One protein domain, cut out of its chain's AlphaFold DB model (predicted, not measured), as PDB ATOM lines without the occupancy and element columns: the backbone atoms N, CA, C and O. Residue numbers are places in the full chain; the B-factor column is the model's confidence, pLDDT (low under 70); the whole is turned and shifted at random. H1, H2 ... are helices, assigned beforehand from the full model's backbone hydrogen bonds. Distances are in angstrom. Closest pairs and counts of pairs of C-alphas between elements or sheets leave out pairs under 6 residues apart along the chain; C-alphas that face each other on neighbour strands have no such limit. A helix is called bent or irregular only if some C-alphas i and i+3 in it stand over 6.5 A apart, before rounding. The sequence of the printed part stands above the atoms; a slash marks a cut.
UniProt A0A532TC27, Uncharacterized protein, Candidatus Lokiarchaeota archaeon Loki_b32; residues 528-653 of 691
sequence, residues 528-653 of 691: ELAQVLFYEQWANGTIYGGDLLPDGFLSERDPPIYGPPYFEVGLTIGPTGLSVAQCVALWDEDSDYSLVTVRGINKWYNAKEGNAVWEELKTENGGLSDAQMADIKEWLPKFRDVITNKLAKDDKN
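AT A GLANCE: This is residues 528 to 653 of the 691 residues of an uncharacterized protein of Candidatus Lokiarchaeota archaeon Loki_b32 (UniProt A0A532TC27). A cluster of short helices is joined by a long, bent helix, H7, and residues 644 to 653, of which 644 to 651 belong to H7, stick out of the body. H5, H6 and the first arm of H7 gather at one end, H1, H3 and H4 gather beside them, and at the other end residues 541 to 568, with the four-residue H2 among them, make a wide loop. The printed part has 126 residues with seven named helices, H1 to H7 in order, and no named strand; the class is all helix. The whole is compact, with a radius of gyration of the C-alphas of 14.7 A, and spans 44 by 39 by 25 A.

HOW THE PARTS SIT: H7, residues 626 to 651, was assigned as one helix by its hydrogen bonds but is bent: C-alphas 634 and 637 are 6.6 A apart. Its arms, H7a, residues 626 to 634, and H7b, residues 637 to 651, stand at a steep tilt of 39 degrees. H7a only just touches H3, residues 569 to 573, with 3 pairs of C-alphas within 8 A, the closest being Ile 573 and Asp 631 at 6.6 A. H5, residues 598 to 606, is close to H7a but not clearly touching, about perpendicular at 75 degrees; their closest C-alphas, Trp 604 and Lys 633, are 7.5 A apart. H5 touches H6, residues 612 to 620, at a steep tilt of 52 degrees, opposite ways; the closest C-alphas are Lys 603 and Val 613, 6.6 A apart. H1, residues 528 to 540, touches H3 with residues 537 to 540 alone, the C-alphas of Asn 540 and Gly 570 being closest at 3.9 A. H1 also touches H4, residues 580 to 586, about perpendicular at 75 degrees, closest at the C-alphas of Tyr 535 and Cys 583, 6.0 A apart. H2, residues 553 to 556, touches no helix. Each O i to N i+4 pair is within hydrogen-bond range in H1, H3, H4, H5, H6 and H7a, and 9 of 11 are in H7b; H2 is too short for such a pair, and its 1 O i to N i+3 pair is within range.

IN THESE COORDINATES: H7b is 19.9 A from first to last C-alpha and H7a 12.2 A. H7a begins at C-alpha 626 (8.536, -24.426, 15.328), and H7b ends at C-alpha 651 (29.542, -48.387, 30.224). H1 is 18.0 A long and begins at C-alpha 528 (31.670, -18.520, 30.933). H5 is 12.5 A, H6 12.2 A and H4 9.8 A long.

THE WHOLE: The C-alphas of Asp 558 and Ala 612, the two farthest apart, are 44.6 A from each other. The printed part has no cut. The links H1 to H2, H2 to H3 and H4 to H5 are long. Mean pLDDT of the printed part is 83.7; residues 545 to 566 and 572 to 573 are under 70.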
ATOM      1  N   GLU A 528      32.936 -18.976  31.518       94.38
ATOM      2  CA  GLU A 528      31.670 -18.520  30.933       94.38
ATOM      3  C   GLU A 528      31.725 -18.515  29.403       94.38
ATOM      4  O   GLU A 528      30.768 -18.934  28.751       94.38
ATOM      5  N   LEU A 529      32.848 -18.090  28.821       92.44
ATOM      6  CA  LEU A 529      33.035 -18.103  27.378       92.44
ATOM      7  C   LEU A 529      33.093 -19.537  26.838       92.44
ATOM      8  O   LEU A 529      32.417 -19.828  25.857       92.44
ATOM      9  N   ALA A 530      33.799 -20.455  27.502       91.06
ATOM     10  CA  ALA A 530      33.818 -21.878  27.155       91.06
ATOM     11  C   ALA A 530      32.413 -22.476  27.137       91.06
ATOM     12  O   ALA A 530      32.039 -23.167  26.188       91.06
ATOM     13  N   GLN A 531      31.598 -22.139  28.133       93.12
ATOM     14  CA  GLN A 531      30.205 -22.556  28.192       93.12
ATOM     15  C   GLN A 531      29.375 -21.994  27.024       93.12
ATOM     16  O   GLN A 531      28.565 -22.716  26.436       93.12
ATOM     17  N   VAL A 532      29.568 -20.718  26.673       91.88
ATOM     18  CA  VAL A 532      28.884 -20.069  25.543       91.88
ATOM     19  C   VAL A 532      29.302 -20.688  24.210       91.88
ATOM     20  O   VAL A 532      28.431 -21.002  23.398       91.88
ATOM     21  N   LEU A 533      30.597 -20.918  23.995       89.00
ATOM     22  CA  LEU A 533      31.126 -21.527  22.770       89.00
ATOM     23  C   LEU A 533      30.702 -22.993  22.637       89.00
ATOM     24  O   LEU A 533      30.363 -23.435  21.541       89.00
ATOM     25  N   PHE A 534      30.623 -23.730  23.748       90.81
ATOM     26  CA  PHE A 534      30.033 -25.067  23.769       90.81
ATOM     27  C   PHE A 534      28.581 -25.047  23.269       90.81
ATOM     28  O   PHE A 534      28.203 -25.857  22.420       90.81
ATOM     29  N   TYR A 535      27.766 -24.102  23.750       92.69
ATOM     30  CA  TYR A 535      26.384 -23.952  23.292       92.69
ATOM     31  C   TYR A 535      26.286 -23.527  21.830       92.69
ATOM     32  O   TYR A 535      25.428 -24.041  21.110       92.69
ATOM     33  N   GLU A 536      27.155 -22.622  21.383       89.31
ATOM     34  CA  GLU A 536      27.216 -22.211  19.984       89.31
ATOM     35  C   GLU A 536      27.530 -23.404  19.079       89.31
ATOM     36  O   GLU A 536      26.779 -23.665  18.135       89.31
ATOM     37  N   GLN A 537      28.565 -24.181  19.409       85.56
ATOM     38  CA  GLN A 537      28.928 -25.359  18.632       85.56
ATOM     39  C   GLN A 537      27.805 -26.387  18.637       85.56
ATOM     40  O   GLN A 537      27.415 -26.876  17.578       85.56
ATOM     41  N   TRP A 538      27.234 -26.695  19.800       89.12
ATOM     42  CA  TRP A 538      26.150 -27.665  19.881       89.12
ATOM     43  C   TRP A 538      24.942 -27.250  19.022       89.12
ATOM     44  O   TRP A 538      24.393 -28.068  18.278       89.12
ATOM     45  N   ALA A 539      24.549 -25.976  19.073       90.88
ATOM     46  CA  ALA A 539      23.385 -25.468  18.360       90.88
ATOM     47  C   ALA A 539      23.620 -25.223  16.865       90.88
ATOM     48  O   ALA A 539      22.722 -25.468  16.056       90.88
ATOM     49  N   ASN A 540      24.785 -24.706  16.482       85.19
ATOM     50  CA  ASN A 540      25.038 -24.187  15.135       85.19
ATOM     51  C   ASN A 540      26.114 -24.961  14.373       85.19
ATOM     52  O   ASN A 540      26.193 -24.832  13.155       85.19
ATOM     53  N   GLY A 541      26.865 -25.824  15.056       77.75
ATOM     54  CA  GLY A 541      27.982 -26.552  14.465       77.75
ATOM     55  C   GLY A 541      29.202 -25.676  14.210       77.75
ATOM     56  O   GLY A 541      30.073 -26.074  13.450       77.75
ATOM     57  N   THR A 542      29.248 -24.482  14.803       78.25
ATOM     58  CA  THR A 542      30.305 -23.494  14.595       78.25
ATOM     59  C   THR A 542      30.781 -22.926  15.920       78.25
ATOM     60  O   THR A 542      30.010 -22.846  16.874       78.25
ATOM     61  N   ILE A 543      32.030 -22.474  15.945       72.88
ATOM     62  CA  ILE A 543      32.579 -21.617  16.997       72.88
ATOM     63  C   ILE A 543      32.883 -20.263  16.355       72.88
ATOM     64  O   ILE A 543      33.520 -20.227  15.297       72.88
ATOM     65  N   TYR A 544      32.414 -19.171  16.966       71.19
ATOM     66  CA  TYR A 544      32.530 -17.810  16.429       71.19
ATOM     67  C   TYR A 544      32.039 -17.702  14.974       71.19
ATOM     68  O   TYR A 544      32.715 -17.168  14.101       71.19
ATOM     69  N   GLY A 545      30.875 -18.276  14.668       64.69
ATOM     70  CA  GLY A 545      30.284 -18.215  13.327       64.69
ATOM     71  C   GLY A 545      31.042 -18.985  12.236       64.69
ATOM     72  O   GLY A 545      30.675 -18.874  11.067       64.69
ATOM     73  N   GLY A 546      32.045 -19.792  12.604       63.78
ATOM     74  CA  GLY A 546      32.832 -20.631  11.694       63.78
ATOM     75  C   GLY A 546      34.200 -20.051  11.333       63.78
ATOM     76  O   GLY A 546      34.936 -20.691  10.586       63.78
ATOM     77  N   ASP A 547      34.553 -18.880  11.869       62.75
ATOM     78  CA  ASP A 547      35.810 -18.196  11.548       62.75
ATOM     79  C   ASP A 547      37.023 -18.804  12.272       62.75
ATOM     80  O   ASP A 547      38.130 -18.794  11.733       62.75
ATOM     81  N   LEU A 548      36.824 -19.360  13.474       59.84
ATOM     82  CA  LEU A 548      37.909 -19.892  14.308       59.84
ATOM     83  C   LEU A 548      38.118 -21.400  14.105       59.84
ATOM     84  O   LEU A 548      39.233 -21.850  13.864       59.84
ATOM     85  N   LEU A 549      37.031 -22.174  14.185       63.81
ATOM     86  CA  LEU A 549      37.009 -23.626  13.986       63.81
ATOM     87  C   LEU A 549      35.772 -23.986  13.147       63.81
ATOM     88  O   LEU A 549      34.705 -24.251  13.713       63.81
ATOM     89  N   PRO A 550      35.875 -23.973  11.804       60.59
ATOM     90  CA  PRO A 550      34.736 -24.220  10.917       60.59
ATOM     91  C   PRO A 550      34.141 -25.628  11.068       60.59
ATOM     92  O   PRO A 550      32.964 -25.817  10.773       60.59
ATOM     93  N   ASP A 551      34.933 -26.581  11.567       61.88
ATOM     94  CA  ASP A 551      34.524 -27.970  11.807       61.88
ATOM     95  C   ASP A 551      34.282 -28.281  13.310       61.88
ATOM     96  O   ASP A 551      34.027 -29.432  13.673       61.88
ATOM     97  N   GLY A 552      34.342 -27.269  14.192       63.28
ATOM     98  CA  GLY A 552      34.164 -27.396  15.649       63.28
ATOM     99  C   GLY A 552      35.340 -28.061  16.390       63.28
ATOM    100  O   GLY A 552      36.145 -28.778  15.796       63.28
ATOM    101  N   PHE A 553      35.440 -27.874  17.716       63.69
ATOM    102  CA  PHE A 553      36.605 -28.332  18.509       63.69
ATOM    103  C   PHE A 553      36.741 -29.862  18.603       63.69
ATOM    104  O   PHE A 553      37.813 -30.384  18.907       63.69
ATOM    105  N   LEU A 554      35.664 -30.614  18.347       60.03
ATOM    106  CA  LEU A 554      35.689 -32.079  18.424       60.03
ATOM    107  C   LEU A 554      36.432 -32.705  17.236       60.03
ATOM    108  O   LEU A 554      37.015 -33.782  17.372       60.03
ATOM    109  N   SER A 555      36.469 -32.009  16.095       55.84
ATOM    110  CA  SER A 555      37.172 -32.460  14.891       55.84
ATOM    111  C   SER A 555      38.706 -32.453  15.031       55.84
ATOM    112  O   SER A 555      39.380 -33.193  14.315       55.84
ATOM    113  N   GLU A 556      39.240 -31.690  15.992       52.16
ATOM    114  CA  GLU A 556      40.673 -31.409  16.185       52.16
ATOM    115  C   GLU A 556      41.406 -32.404  17.119       52.16
ATOM    116  O   GLU A 556      42.633 -32.384  17.209       52.16
ATOM    117  N   ARG A 557      40.704 -33.292  17.842       52.78
ATOM    118  CA  ARG A 557      41.360 -34.264  18.755       52.78
ATOM    119  C   ARG A 557      42.030 -35.430  17.993       52.78
ATOM    120  O   ARG A 557      41.654 -35.721  16.865       52.78
ATOM    121  N   ASP A 558      43.002 -36.127  18.603       43.19
ATOM    122  CA  ASP A 558      43.602 -37.377  18.067       43.19
ATOM    123  C   ASP A 558      43.590 -38.542  19.103       43.19
ATOM    124  O   ASP A 558      44.092 -38.363  20.217       43.19
ATOM    125  N   PRO A 559      43.028 -39.736  18.776       45.00
ATOM    126  CA  PRO A 559      42.091 -39.898  17.669       45.00
ATOM    127  C   PRO A 559      40.996 -38.861  17.864       45.00
ATOM    128  O   PRO A 559      40.703 -38.539  19.023       45.00
ATOM    129  N   PRO A 560      40.412 -38.317  16.781       42.31
ATOM    130  CA  PRO A 560      39.282 -37.433  16.938       42.31
ATOM    131  C   PRO A 560      38.381 -38.105  17.946       42.31
ATOM    132  O   PRO A 560      38.066 -39.300  17.812       42.31
ATOM    133  N   ILE A 561      37.930 -37.339  18.935       43.28
ATOM    134  CA  ILE A 561      36.551 -37.553  19.304       43.28
ATOM    135  C   ILE A 561      35.833 -37.155  18.019       43.28
ATOM    136  O   ILE A 561      35.309 -36.062  17.881       43.28
ATOM    137  N   TYR A 562      35.821 -38.074  17.043       40.84
ATOM    138  CA  TYR A 562      34.679 -38.312  16.225       40.84
ATOM    139  C   TYR A 562      33.628 -38.523  17.301       40.84
ATOM    140  O   TYR A 562      33.363 -39.655  17.695       40.84
ATOM    141  N   GLY A 563      33.048 -37.426  17.802       41.97
ATOM    142  CA  GLY A 563      31.631 -37.381  17.979       41.97
ATOM    143  C   GLY A 563      31.191 -37.974  16.660       41.97
ATOM    144  O   GLY A 563      31.522 -37.419  15.604       41.97
ATOM    145  N   PRO A 564      30.635 -39.198  16.654       48.94
ATOM    146  CA  PRO A 564      29.980 -39.674  15.459       48.94
ATOM    147  C   PRO A 564      29.176 -38.491  14.903       48.94
ATOM    148  O   PRO A 564      28.726 -37.665  15.715       48.94
ATOM    149  N   PRO A 565      28.981 -38.376  13.572       55.00
ATOM    150  CA  PRO A 565      28.000 -37.415  13.065       55.00
ATOM    151  C   PRO A 565      26.794 -37.489  14.009       55.00
ATOM    152  O   PRO A 565      26.509 -38.603  14.448       55.00
ATOM    153  N   TYR A 566      26.199 -36.364  14.416       64.06
ATOM    154  CA  TYR A 566      25.071 -36.268  15.367       64.06
ATOM    155  C   TYR A 566      25.345 -35.801  16.818       64.06
ATOM    156  O   TYR A 566      24.376 -35.832  17.568       64.06
ATOM    157  N   PHE A 567      26.524 -35.319  17.253       75.31
ATOM    158  CA  PHE A 567      26.587 -34.551  18.526       75.31
ATOM    159  C   PHE A 567      25.984 -33.152  18.357       75.31
ATOM    160  O   PHE A 567      25.008 -32.827  19.031       75.31
ATOM    161  N   GLU A 568      26.498 -32.353  17.421       82.81
ATOM    162  CA  GLU A 568      25.951 -31.030  17.142       82.81
ATOM    163  C   GLU A 568      24.615 -31.136  16.395       82.81
ATOM    164  O   GLU A 568      24.493 -31.798  15.350       82.81
ATOM    165  N   VAL A 569      23.608 -30.418  16.895       81.31
ATOM    166  CA  VAL A 569      22.337 -30.219  16.187       81.31
ATOM    167  C   VAL A 569      22.621 -29.501  14.866       81.31
ATOM    168  O   VAL A 569      22.159 -29.930  13.803       81.31
ATOM    169  N   GLY A 570      23.474 -28.474  14.937       76.12
ATOM    170  CA  GLY A 570      23.817 -27.597  13.823       76.12
ATOM    171  C   GLY A 570      24.562 -28.267  12.669       76.12
ATOM    172  O   GLY A 570      24.242 -28.010  11.512       76.12
ATOM    173  N   LEU A 571      25.483 -29.202  12.939       72.62
ATOM    174  CA  LEU A 571      26.164 -29.948  11.863       72.62
ATOM    175  C   LEU A 571      25.252 -30.979  11.186       72.62
ATOM    176  O   LEU A 571      25.472 -31.361  10.038       72.62
ATOM    177  N   THR A 572      24.218 -31.449  11.885       67.25
ATOM    178  CA  THR A 572      23.331 -32.494  11.363       67.25
ATOM    179  C   THR A 572      22.262 -31.939  10.421       67.25
ATOM    180  O   THR A 572      21.831 -32.647   9.506       67.25
ATOM    181  N   ILE A 573      21.795 -30.712  10.673       68.00
ATOM    182  CA  ILE A 573      20.590 -30.138  10.042       68.00
ATOM    183  C   ILE A 573      20.861 -28.751   9.427       68.00
ATOM    184  O   ILE A 573      20.134 -28.315   8.534       68.00
ATOM    185  N   GLY A 574      21.956 -28.098   9.818       74.81
ATOM    186  CA  GLY A 574      22.259 -26.697   9.536       74.81
ATOM    187  C   GLY A 574      22.094 -25.832  10.795       74.81
ATOM    188  O   GLY A 574      21.528 -26.302  11.782       74.81
ATOM    189  N   PRO A 575      22.570 -24.572  10.782       84.56
ATOM    190  CA  PRO A 575      22.499 -23.692  11.944       84.56
ATOM    191  C   PRO A 575      21.063 -23.551  12.456       84.56
ATOM    192  O   PRO A 575      20.183 -23.093  11.725       84.56
ATOM    193  N   THR A 576      20.828 -23.927  13.715       89.25
ATOM    194  CA  THR A 576      19.480 -23.901  14.314       89.25
ATOM    195  C   THR A 576      19.024 -22.487  14.667       89.25
ATOM    196  O   THR A 576      17.833 -22.236  14.868       89.25
ATOM    197  N   GLY A 577      19.968 -21.547  14.797       89.44
ATOM    198  CA  GLY A 577      19.689 -20.187  15.249       89.44
ATOM    199  C   GLY A 577      19.197 -20.125  16.698       89.44
ATOM    200  O   GLY A 577      18.511 -19.168  17.063       89.44
ATOM    201  N   LEU A 578      19.468 -21.152  17.514       94.62
ATOM    202  CA  LEU A 578      19.207 -21.109  18.954       94.62
ATOM    203  C   LEU A 578      20.059 -20.017  19.604       94.62
ATOM    204  O   LEU A 578      21.251 -19.884  19.335       94.62
ATOM    205  N   SER A 579      19.438 -19.235  20.483       94.00
ATOM    206  CA  SER A 579      20.156 -18.270  21.318       94.00
ATOM    207  C   SER A 579      20.838 -18.956  22.506       94.00
ATOM    208  O   SER A 579      20.410 -20.028  22.942       94.00
ATOM    209  N   VAL A 580      21.841 -18.300  23.099       90.81
ATOM    210  CA  VAL A 580      22.515 -18.784  24.320       90.81
ATOM    211  C   VAL A 580      21.509 -19.045  25.445       90.81
ATOM    212  O   VAL A 580      21.555 -20.096  26.071       90.81
ATOM    213  N   ALA A 581      20.537 -18.151  25.656       95.00
ATOM    214  CA  ALA A 581      19.514 -18.323  26.692       95.00
ATOM    215  C   ALA A 581      18.623 -19.559  26.460       95.00
ATOM    216  O   ALA A 581      18.231 -20.230  27.412       95.00
ATOM    217  N   GLN A 582      18.318 -19.878  25.198       97.38
ATOM    218  CA  GLN A 582      17.581 -21.094  24.848       97.38
ATOM    219  C   GLN A 582      18.434 -22.343  25.080       97.38
ATOM    220  O   GLN A 582      17.922 -23.329  25.599       97.38
ATOM    221  N   CYS A 583      19.730 -22.297  24.755       96.62
ATOM    222  CA  CYS A 583      20.649 -23.396  25.044       96.62
ATOM    223  C   CYS A 583      20.769 -23.632  26.552       96.62
ATOM    224  O   CYS A 583      20.580 -24.756  26.993       96.62
ATOM    225  N   VAL A 584      20.952 -22.581  27.355       95.81
ATOM    226  CA  VAL A 584      20.968 -22.689  28.823       95.81
ATOM    227  C   VAL A 584      19.703 -23.375  29.346       95.81
ATOM    228  O   VAL A 584      19.806 -24.289  30.153       95.81
ATOM    229  N   ALA A 585      18.514 -23.008  28.854       96.81
ATOM    230  CA  ALA A 585      17.266 -23.657  29.273       96.81
ATOM    231  C   ALA A 585      17.184 -25.139  28.848       96.81
ATOM    232  O   ALA A 585      16.712 -25.987  29.607       96.81
ATOM    233  N   LEU A 586      17.682 -25.462  27.649       97.19
ATOM    234  CA  LEU A 586      17.748 -26.831  27.125       97.19
ATOM    235  C   LEU A 586      18.765 -27.711  27.865       97.19
ATOM    236  O   LEU A 586      18.633 -28.932  27.815       97.19
ATOM    237  N   TRP A 587      19.746 -27.101  28.527       96.75
ATOM    238  CA  TRP A 587      20.813 -27.755  29.284       96.75
ATOM    239  C   TRP A 587      20.656 -27.591  30.808       96.75
ATOM    240  O   TRP A 587      21.559 -27.927  31.562       96.75
ATOM    241  N   ASP A 588      19.500 -27.120  31.284       96.69
ATOM    242  CA  ASP A 588      19.229 -26.930  32.713       96.69
ATOM    243  C   ASP A 588      18.946 -28.276  33.410       96.69
ATOM    244  O   ASP A 588      17.919 -28.916  33.160       96.69
ATOM    245  N   GLU A 589      19.847 -28.721  34.287       96.00
ATOM    246  CA  GLU A 589      19.725 -29.977  35.046       96.00
ATOM    247  C   GLU A 589      18.565 -29.987  36.059       96.00
ATOM    248  O   GLU A 589      18.087 -31.058  36.446       96.00
ATOM    249  N   ASP A 590      18.057 -28.817  36.455       96.56
ATOM    250  CA  ASP A 590      16.932 -28.690  37.384       96.56
ATOM    251  C   ASP A 590      15.574 -28.614  36.659       96.56
ATOM    252  O   ASP A 590      14.507 -28.692  37.285       96.56
ATOM    253  N   SER A 591      15.583 -28.494  35.327       96.75
ATOM    254  CA  SER A 591      14.376 -28.307  34.526       96.75
ATOM    255  C   SER A 591      13.729 -29.625  34.089       96.75
ATOM    256  O   SER A 591      14.307 -30.476  33.405       96.75
ATOM    257  N   ASP A 592      12.426 -29.747  34.359       97.00
ATOM    258  CA  ASP A 592      11.569 -30.818  33.833       97.00
ATOM    259  C   ASP A 592      11.312 -30.691  32.306       97.00
ATOM    260  O   ASP A 592      10.520 -31.467  31.757       97.00
ATOM    261  N   TYR A 593      11.900 -29.701  31.623       97.25
ATOM    262  CA  TYR A 593      11.741 -29.418  30.183       97.25
ATOM    263  C   TYR A 593      13.061 -29.484  29.391       97.25
ATOM    264  O   TYR A 593      13.045 -29.344  28.164       97.25
ATOM    265  N   SER A 594      14.167 -29.736  30.089       96.81
ATOM    266  CA  SER A 594      15.530 -29.804  29.559       96.81
ATOM    267  C   SER A 594      15.832 -31.121  28.824       96.81
ATOM    268  O   SER A 594      15.136 -32.129  28.979       96.81
ATOM    269  N   LEU A 595      16.872 -31.123  27.991       96.25
ATOM    270  CA  LEU A 595      17.403 -32.319  27.333       96.25
ATOM    271  C   LEU A 595      18.286 -33.154  28.268       96.25
ATOM    272  O   LEU A 595      18.424 -34.359  28.049       96.25
ATOM    273  N   VAL A 596      18.831 -32.545  29.322       95.75
ATOM    274  CA  VAL A 596      19.762 -33.189  30.261       95.75
ATOM    275  C   VAL A 596      19.089 -33.717  31.528       95.75
ATOM    276  O   VAL A 596      19.745 -34.012  32.521       95.75
ATOM    277  N   THR A 597      17.768 -33.928  31.499       93.75
ATOM    278  CA  THR A 597      17.051 -34.626  32.577       93.75
ATOM    279  C   THR A 597      16.207 -35.774  32.038       93.75
ATOM    280  O   THR A 597      15.603 -35.693  30.968       93.75
ATOM    281  N   VAL A 598      16.090 -36.864  32.806       90.06
ATOM    282  CA  VAL A 598      15.267 -38.027  32.415       90.06
ATOM    283  C   VAL A 598      13.794 -37.637  32.224       90.06
ATOM    284  O   VAL A 598      13.083 -38.191  31.382       90.06
ATOM    285  N   ARG A 599      13.295 -36.669  32.998       94.00
ATOM    286  CA  ARG A 599      11.914 -36.183  32.862       94.00
ATOM    287  C   ARG A 599      11.742 -35.337  31.610       94.00
ATOM    288  O   ARG A 599      10.787 -35.566  30.866       94.00
ATOM    289  N   GLY A 600      12.661 -34.406  31.373       95.88
ATOM    290  CA  GLY A 600      12.621 -33.540  30.208       95.88
ATOM    291  C   GLY A 600      12.785 -34.325  28.909       95.88
ATOM    292  O   GLY A 600      11.944 -34.192  28.017       95.88
ATOM    293  N   ILE A 601      13.730 -35.269  28.831       94.69
ATOM    294  CA  ILE A 601      13.923 -36.074  27.617       94.69
ATOM    295  C   ILE A 601      12.694 -36.930  27.272       94.69
ATOM    296  O   ILE A 601      12.298 -37.049  26.109       94.69
ATOM    297  N   ASN A 602      11.999 -37.450  28.287       92.12
ATOM    298  CA  ASN A 602      10.732 -38.152  28.099       92.12
ATOM    299  C   ASN A 602       9.632 -37.225  27.553       92.12
ATOM    300  O   ASN A 602       8.816 -37.662  26.733       92.12
ATOM    301  N   LYS A 603       9.599 -35.942  27.941       96.31
ATOM    302  CA  LYS A 603       8.706 -34.957  27.305       96.31
ATOM    303  C   LYS A 603       9.102 -34.721  25.851       96.31
ATOM    304  O   LYS A 603       8.226 -34.777  24.990       96.31
ATOM    305  N   TRP A 604      10.392 -34.558  25.558       96.88
ATOM    306  CA  TRP A 604      10.898 -34.392  24.193       96.88
ATOM    307  C   TRP A 604      10.519 -35.558  23.275       96.88
ATOM    308  O   TRP A 604      10.051 -35.325  22.158       96.88
ATOM    309  N   TYR A 605      10.600 -36.813  23.727       94.06
ATOM    310  CA  TYR A 605      10.141 -37.957  22.926       94.06
ATOM    311  C   TYR A 605       8.621 -37.974  22.706       94.06
ATOM    312  O   TYR A 605       8.167 -38.315  21.609       94.06
ATOM    313  N   ASN A 606       7.834 -37.549  23.698       93.62
ATOM    314  CA  ASN A 606       6.367 -37.520  23.635       93.62
ATOM    315  C   ASN A 606       5.784 -36.277  22.942       93.62
ATOM    316  O   ASN A 606       4.602 -36.270  22.569       93.62
ATOM    317  N   ALA A 607       6.588 -35.234  22.744       95.44
ATOM    318  CA  ALA A 607       6.192 -34.026  22.041       95.44
ATOM    319  C   ALA A 607       5.883 -34.329  20.569       95.44
ATOM    320  O   ALA A 607       6.675 -34.965  19.863       95.44
ATOM    321  N   LYS A 608       4.717 -33.868  20.114       94.62
ATOM    322  CA  LYS A 608       4.246 -33.954  18.729       94.62
ATOM    323  C   LYS A 608       3.657 -32.606  18.360       94.62
ATOM    324  O   LYS A 608       2.938 -32.038  19.178       94.62
ATOM    325  N   GLU A 609       3.931 -32.147  17.145       93.50
ATOM    326  CA  GLU A 609       3.421 -30.873  16.637       93.50
ATOM    327  C   GLU A 609       1.916 -30.723  16.929       93.50
ATOM    328  O   GLU A 609       1.115 -31.628  16.662       93.50
ATOM    329  N   GLY A 610       1.551 -29.600  17.552       88.44
ATOM    330  CA  GLY A 610       0.176 -29.270  17.927       88.44
ATOM    331  C   GLY A 610      -0.345 -29.906  19.225       88.44
ATOM    332  O   GLY A 610      -1.515 -29.701  19.556       88.44
ATOM    333  N   ASN A 611       0.460 -30.674  19.972       95.88
ATOM    334  CA  ASN A 611       0.074 -31.162  21.303       95.88
ATOM    335  C   ASN A 611       0.508 -30.209  22.436       95.88
ATOM    336  O   ASN A 611       1.352 -29.340  22.250       95.88
ATOM    337  N   ALA A 612      -0.074 -30.375  23.631       96.81
ATOM    338  CA  ALA A 612       0.224 -29.498  24.772       96.81
ATOM    339  C   ALA A 612       1.704 -29.550  25.189       96.81
ATOM    340  O   ALA A 612       2.296 -28.516  25.466       96.81
ATOM    341  N   VAL A 613       2.314 -30.741  25.158       96.62
ATOM    342  CA  VAL A 613       3.728 -30.936  25.523       96.62
ATOM    343  C   VAL A 613       4.664 -30.167  24.582       96.62
ATOM    344  O   VAL A 613       5.669 -29.636  25.031       96.62
ATOM    345  N   TRP A 614       4.331 -30.075  23.292       97.12
ATOM    346  CA  TRP A 614       5.085 -29.304  22.300       97.12
ATOM    347  C   TRP A 614       5.097 -27.810  22.629       97.12
ATOM    348  O   TRP A 614       6.161 -27.200  22.659       97.12
ATOM    349  N   GLU A 615       3.932 -27.229  22.927       97.25
ATOM    350  CA  GLU A 615       3.840 -25.805  23.278       97.25
ATOM    351  C   GLU A 615       4.469 -25.493  24.643       97.25
ATOM    352  O   GLU A 615       5.080 -24.437  24.813       97.25
ATOM    353  N   GLU A 616       4.373 -26.419  25.603       97.50
ATOM    354  CA  GLU A 616       5.070 -26.309  26.888       97.50
ATOM    355  C   GLU A 616       6.590 -26.281  26.691       97.50
ATOM    356  O   GLU A 616       7.244 -25.362  27.170       97.50
ATOM    357  N   LEU A 617       7.155 -27.226  25.929       97.94
ATOM    358  CA  LEU A 617       8.594 -27.254  25.639       97.94
ATOM    359  C   LEU A 617       9.074 -25.971  24.958       97.94
ATOM    360  O   LEU A 617      10.135 -25.469  25.319       97.94
ATOM    361  N   LYS A 618       8.300 -25.419  24.016       97.81
ATOM    362  CA  LYS A 618       8.630 -24.135  23.380       97.81
ATOM    363  C   LYS A 618       8.678 -23.002  24.392       97.81
ATOM    364  O   LYS A 618       9.624 -22.224  24.391       97.81
ATOM    365  N   THR A 619       7.648 -22.904  25.227       97.38
ATOM    366  CA  THR A 619       7.487 -21.804  26.184       97.38
ATOM    367  C   THR A 619       8.576 -21.837  27.250       97.38
ATOM    368  O   THR A 619       9.222 -20.820  27.487       97.38
ATOM    369  N   GLU A 620       8.809 -23.003  27.850       97.81
ATOM    370  CA  GLU A 620       9.730 -23.165  28.979       97.81
ATOM    371  C   GLU A 620      11.203 -23.095  28.547       97.81
ATOM    372  O   GLU A 620      12.042 -22.638  29.314       97.81
ATOM    373  N   ASN A 621      11.522 -23.438  27.294       97.75
ATOM    374  CA  ASN A 621      12.878 -23.312  26.746       97.75
ATOM    375  C   ASN A 621      13.098 -21.980  26.009       97.75
ATOM    376  O   ASN A 621      13.671 -21.940  24.923       97.75
ATOM    377  N   GLY A 622      12.608 -20.872  26.574       95.62
ATOM    378  CA  GLY A 622      12.896 -19.527  26.063       95.62
ATOM    379  C   GLY A 622      12.209 -19.177  24.738       95.62
ATOM    380  O   GLY A 622      12.746 -18.399  23.950       95.62
ATOM    381  N   GLY A 623      11.032 -19.744  24.463       96.50
ATOM    382  CA  GLY A 623      10.230 -19.409  23.284       96.50
ATOM    383  C   GLY A 623      10.773 -19.987  21.977       96.50
ATOM    384  O   GLY A 623      10.908 -19.251  21.000       96.50
ATOM    385  N   LEU A 624      11.088 -21.287  21.948       97.44
ATOM    386  CA  LEU A 624      11.556 -21.963  20.731       97.44
ATOM    387  C   LEU A 624      10.556 -21.796  19.575       97.44
ATOM    388  O   LEU A 624       9.338 -21.928  19.744       97.44
ATOM    389  N   SER A 625      11.077 -21.536  18.378       97.06
ATOM    390  CA  SER A 625      10.286 -21.538  17.145       97.06
ATOM    391  C   SER A 625       9.928 -22.962  16.710       97.06
ATOM    392  O   SER A 625      10.580 -23.931  17.098       97.06
ATOM    393  N   ASP A 626       8.911 -23.106  15.858       95.69
ATOM    394  CA  ASP A 626       8.536 -24.426  15.328       95.69
ATOM    395  C   ASP A 626       9.653 -25.054  14.476       95.69
ATOM    396  O   ASP A 626       9.798 -26.273  14.475       95.69
ATOM    397  N   ALA A 627      10.472 -24.232  13.806       94.94
ATOM    398  CA  ALA A 627      11.645 -24.693  13.065       94.94
ATOM    399  C   ALA A 627      12.708 -25.277  14.008       94.94
ATOM    400  O   ALA A 627      13.068 -26.438  13.867       94.94
ATOM    401  N   GLN A 628      13.101 -24.532  15.048       95.75
ATOM    402  CA  GLN A 628      14.050 -25.010  16.064       95.75
ATOM    403  C   GLN A 628      13.566 -26.294  16.750       95.75
ATOM    404  O   GLN A 628      14.338 -27.223  16.978       95.75
ATOM    405  N   MET A 629      12.267 -26.377  17.058       96.75
ATOM    406  CA  MET A 629      11.665 -27.593  17.603       96.75
ATOM    407  C   MET A 629      11.776 -28.775  16.639       96.75
ATOM    408  O   MET A 629      12.082 -29.886  17.074       96.75
ATOM    409  N   ALA A 630      11.506 -28.559  15.349       93.81
ATOM    410  CA  ALA A 630      11.631 -29.591  14.329       93.81
ATOM    411  C   ALA A 630      13.080 -30.081  14.204       93.81
ATOM    412  O   ALA A 630      13.292 -31.296  14.196       93.81
ATOM    413  N   ASP A 631      14.054 -29.169  14.217       92.81
ATOM    414  CA  ASP A 631      15.479 -29.497  14.128       92.81
ATOM    415  C   ASP A 631      15.925 -30.360  15.320       92.81
ATOM    416  O   ASP A 631      16.436 -31.468  15.141       92.81
ATOM    417  N   ILE A 632      15.627 -29.943  16.557       94.81
ATOM    418  CA  ILE A 632      15.959 -30.731  17.760       94.81
ATOM    419  C   ILE A 632      15.280 -32.111  17.712       94.81
ATOM    420  O   ILE A 632      15.888 -33.131  18.044       94.81
ATOM    421  N   LYS A 633      14.018 -32.176  17.270       93.88
ATOM    422  CA  LYS A 633      13.260 -33.434  17.163       93.88
ATOM    423  C   LYS A 633      13.782 -34.367  16.077       93.88
ATOM    424  O   LYS A 633      13.610 -35.581  16.219       93.88
ATOM    425  N   GLU A 634      14.377 -33.838  15.015       91.56
ATOM    426  CA  GLU A 634      15.042 -34.633  13.988       91.56
ATOM    427  C   GLU A 634      16.424 -35.119  14.455       91.56
ATOM    428  O   GLU A 634      16.795 -36.265  14.185       91.56
ATOM    429  N   TRP A 635      17.172 -34.278  15.169       92.44
ATOM    430  CA  TRP A 635      18.494 -34.606  15.701       92.44
ATOM    431  C   TRP A 635      18.435 -35.668  16.804       92.44
ATOM    432  O   TRP A 635      19.182 -36.647  16.771       92.44
ATOM    433  N   LEU A 636      17.506 -35.527  17.751       92.38
ATOM    434  CA  LEU A 636      17.510 -36.299  18.993       92.38
ATOM    435  C   LEU A 636      17.483 -37.836  18.805       92.38
ATOM    436  O   LEU A 636      18.216 -38.538  19.508       92.38
ATOM    437  N   PRO A 637      16.685 -38.415  17.884       90.12
ATOM    438  CA  PRO A 637      16.754 -39.846  17.599       90.12
ATOM    439  C   PRO A 637      18.114 -40.275  17.038       90.12
ATOM    440  O   PRO A 637      18.595 -41.344  17.393       90.12
ATOM    441  N   LYS A 638      18.751 -39.444  16.199       87.69
ATOM    442  CA  LYS A 638      20.068 -39.743  15.617       87.69
ATOM    443  C   LYS A 638      21.142 -39.768  16.710       87.69
ATOM    444  O   LYS A 638      21.915 -40.721  16.766       87.69
ATOM    445  N   PHE A 639      21.124 -38.790  17.621       86.56
ATOM    446  CA  PHE A 639      22.010 -38.767  18.790       86.56
ATOM    447  C   PHE A 639      21.829 -40.022  19.659       86.56
ATOM    448  O   PHE A 639      22.786 -40.752  19.908       86.56
ATOM    449  N   ARG A 640      20.588 -40.342  20.049       89.12
ATOM    450  CA  ARG A 640      20.275 -41.522  20.873       89.12
ATOM    451  C   ARG A 640      20.751 -42.830  20.233       89.12
ATOM    452  O   ARG A 640      21.406 -43.643  20.886       89.12
ATOM    453  N   ASP A 641      20.394 -43.042  18.969       84.50
ATOM    454  CA  ASP A 641      20.585 -44.324  18.284       84.50
ATOM    455  C   ASP A 641      22.065 -44.595  17.982       84.50
ATOM    456  O   ASP A 641      22.477 -45.754  17.918       84.50
ATOM    457  N   VAL A 642      22.864 -43.538  17.807       82.62
ATOM    458  CA  VAL A 642      24.267 -43.644  17.387       82.62
ATOM    459  C   VAL A 642      25.239 -43.410  18.534       82.62
ATOM    460  O   VAL A 642      26.207 -44.158  18.651       82.62
ATOM    461  N   ILE A 643      25.010 -42.395  19.366       81.31
ATOM    462  CA  ILE A 643      25.917 -41.991  20.447       81.31
ATOM    463  C   ILE A 643      25.566 -42.750  21.717       81.31
ATOM    464  O   ILE A 643      26.342 -43.574  22.197       81.31
ATOM    465  N   THR A 644      24.359 -42.525  22.235       83.25
ATOM    466  CA  THR A 644      23.944 -43.055  23.537       83.25
ATOM    467  C   THR A 644      23.914 -44.578  23.542       83.25
ATOM    468  O   THR A 644      24.335 -45.203  24.510       83.25
ATOM    469  N   ASN A 645      23.480 -45.200  22.444       79.88
ATOM    470  CA  ASN A 645      23.480 -46.655  22.286       79.88
ATOM    471  C   ASN A 645      24.907 -47.250  22.347       79.88
ATOM    472  O   ASN A 645      25.110 -48.293  22.970       79.88
ATOM    473  N   LYS A 646      25.911 -46.572  21.771       80.44
ATOM    474  CA  LYS A 646      27.324 -46.986  21.865       80.44
ATOM    475  C   LYS A 646      27.877 -46.794  23.272       80.44
ATOM    476  O   LYS A 646      28.411 -47.744  23.835       80.44
ATOM    477  N   LEU A 647      27.676 -45.617  23.864       79.00
ATOM    478  CA  LEU A 647      28.133 -45.331  25.227       79.00
ATOM    479  C   LEU A 647      27.529 -46.313  26.240       79.00
ATOM    480  O   LEU A 647      28.247 -46.884  27.054       79.00
ATOM    481  N   ALA A 648      26.233 -46.615  26.124       74.62
ATOM    482  CA  ALA A 648      25.550 -47.571  26.994       74.62
ATOM    483  C   ALA A 648      26.078 -49.009  26.857       74.62
ATOM    484  O   ALA A 648      25.992 -49.787  27.810       74.62
ATOM    485  N   LYS A 649      26.598 -49.395  25.685       78.44
ATOM    486  CA  LYS A 649      27.273 -50.686  25.509       78.44
ATOM    487  C   LYS A 649      28.572 -50.725  26.303       78.44
ATOM    488  O   LYS A 649      28.807 -51.715  26.994       78.44
ATOM    489  N   ASP A 650      29.390 -49.687  26.171       74.94
ATOM    490  CA  ASP A 650      30.724 -49.640  26.763       74.94
ATOM    491  C   ASP A 650      30.639 -49.494  28.289       74.94
ATOM    492  O   ASP A 650      31.244 -50.293  29.005       74.94
ATOM    493  N   ASP A 651      29.785 -48.594  28.789       71.06
ATOM    494  CA  ASP A 651      29.542 -48.387  30.224       71.06
ATOM    495  C   ASP A 651      29.030 -49.663  30.921       71.06
ATOM    496  O   ASP A 651      29.548 -50.105  31.950       71.06
ATOM    497  N   LYS A 652      28.063 -50.355  30.302       74.19
ATOM    498  CA  LYS A 652      27.479 -51.591  30.856       74.19
ATOM    499  C   LYS A 652      28.239 -52.861  30.454       74.19
ATOM    500  O   LYS A 652      27.784 -53.961  30.785       74.19
ATOM    501  N   ASN A 653      29.368 -52.735  29.749       74.19
ATOM    502  CA  ASN A 653      30.182 -53.838  29.225       74.19
ATOM    503  C   ASN A 653      29.342 -54.919  28.504       74.19
ATOM    504  O   ASN A 653      29.459 -56.124  28.758       74.19
TER     505      ASN A 653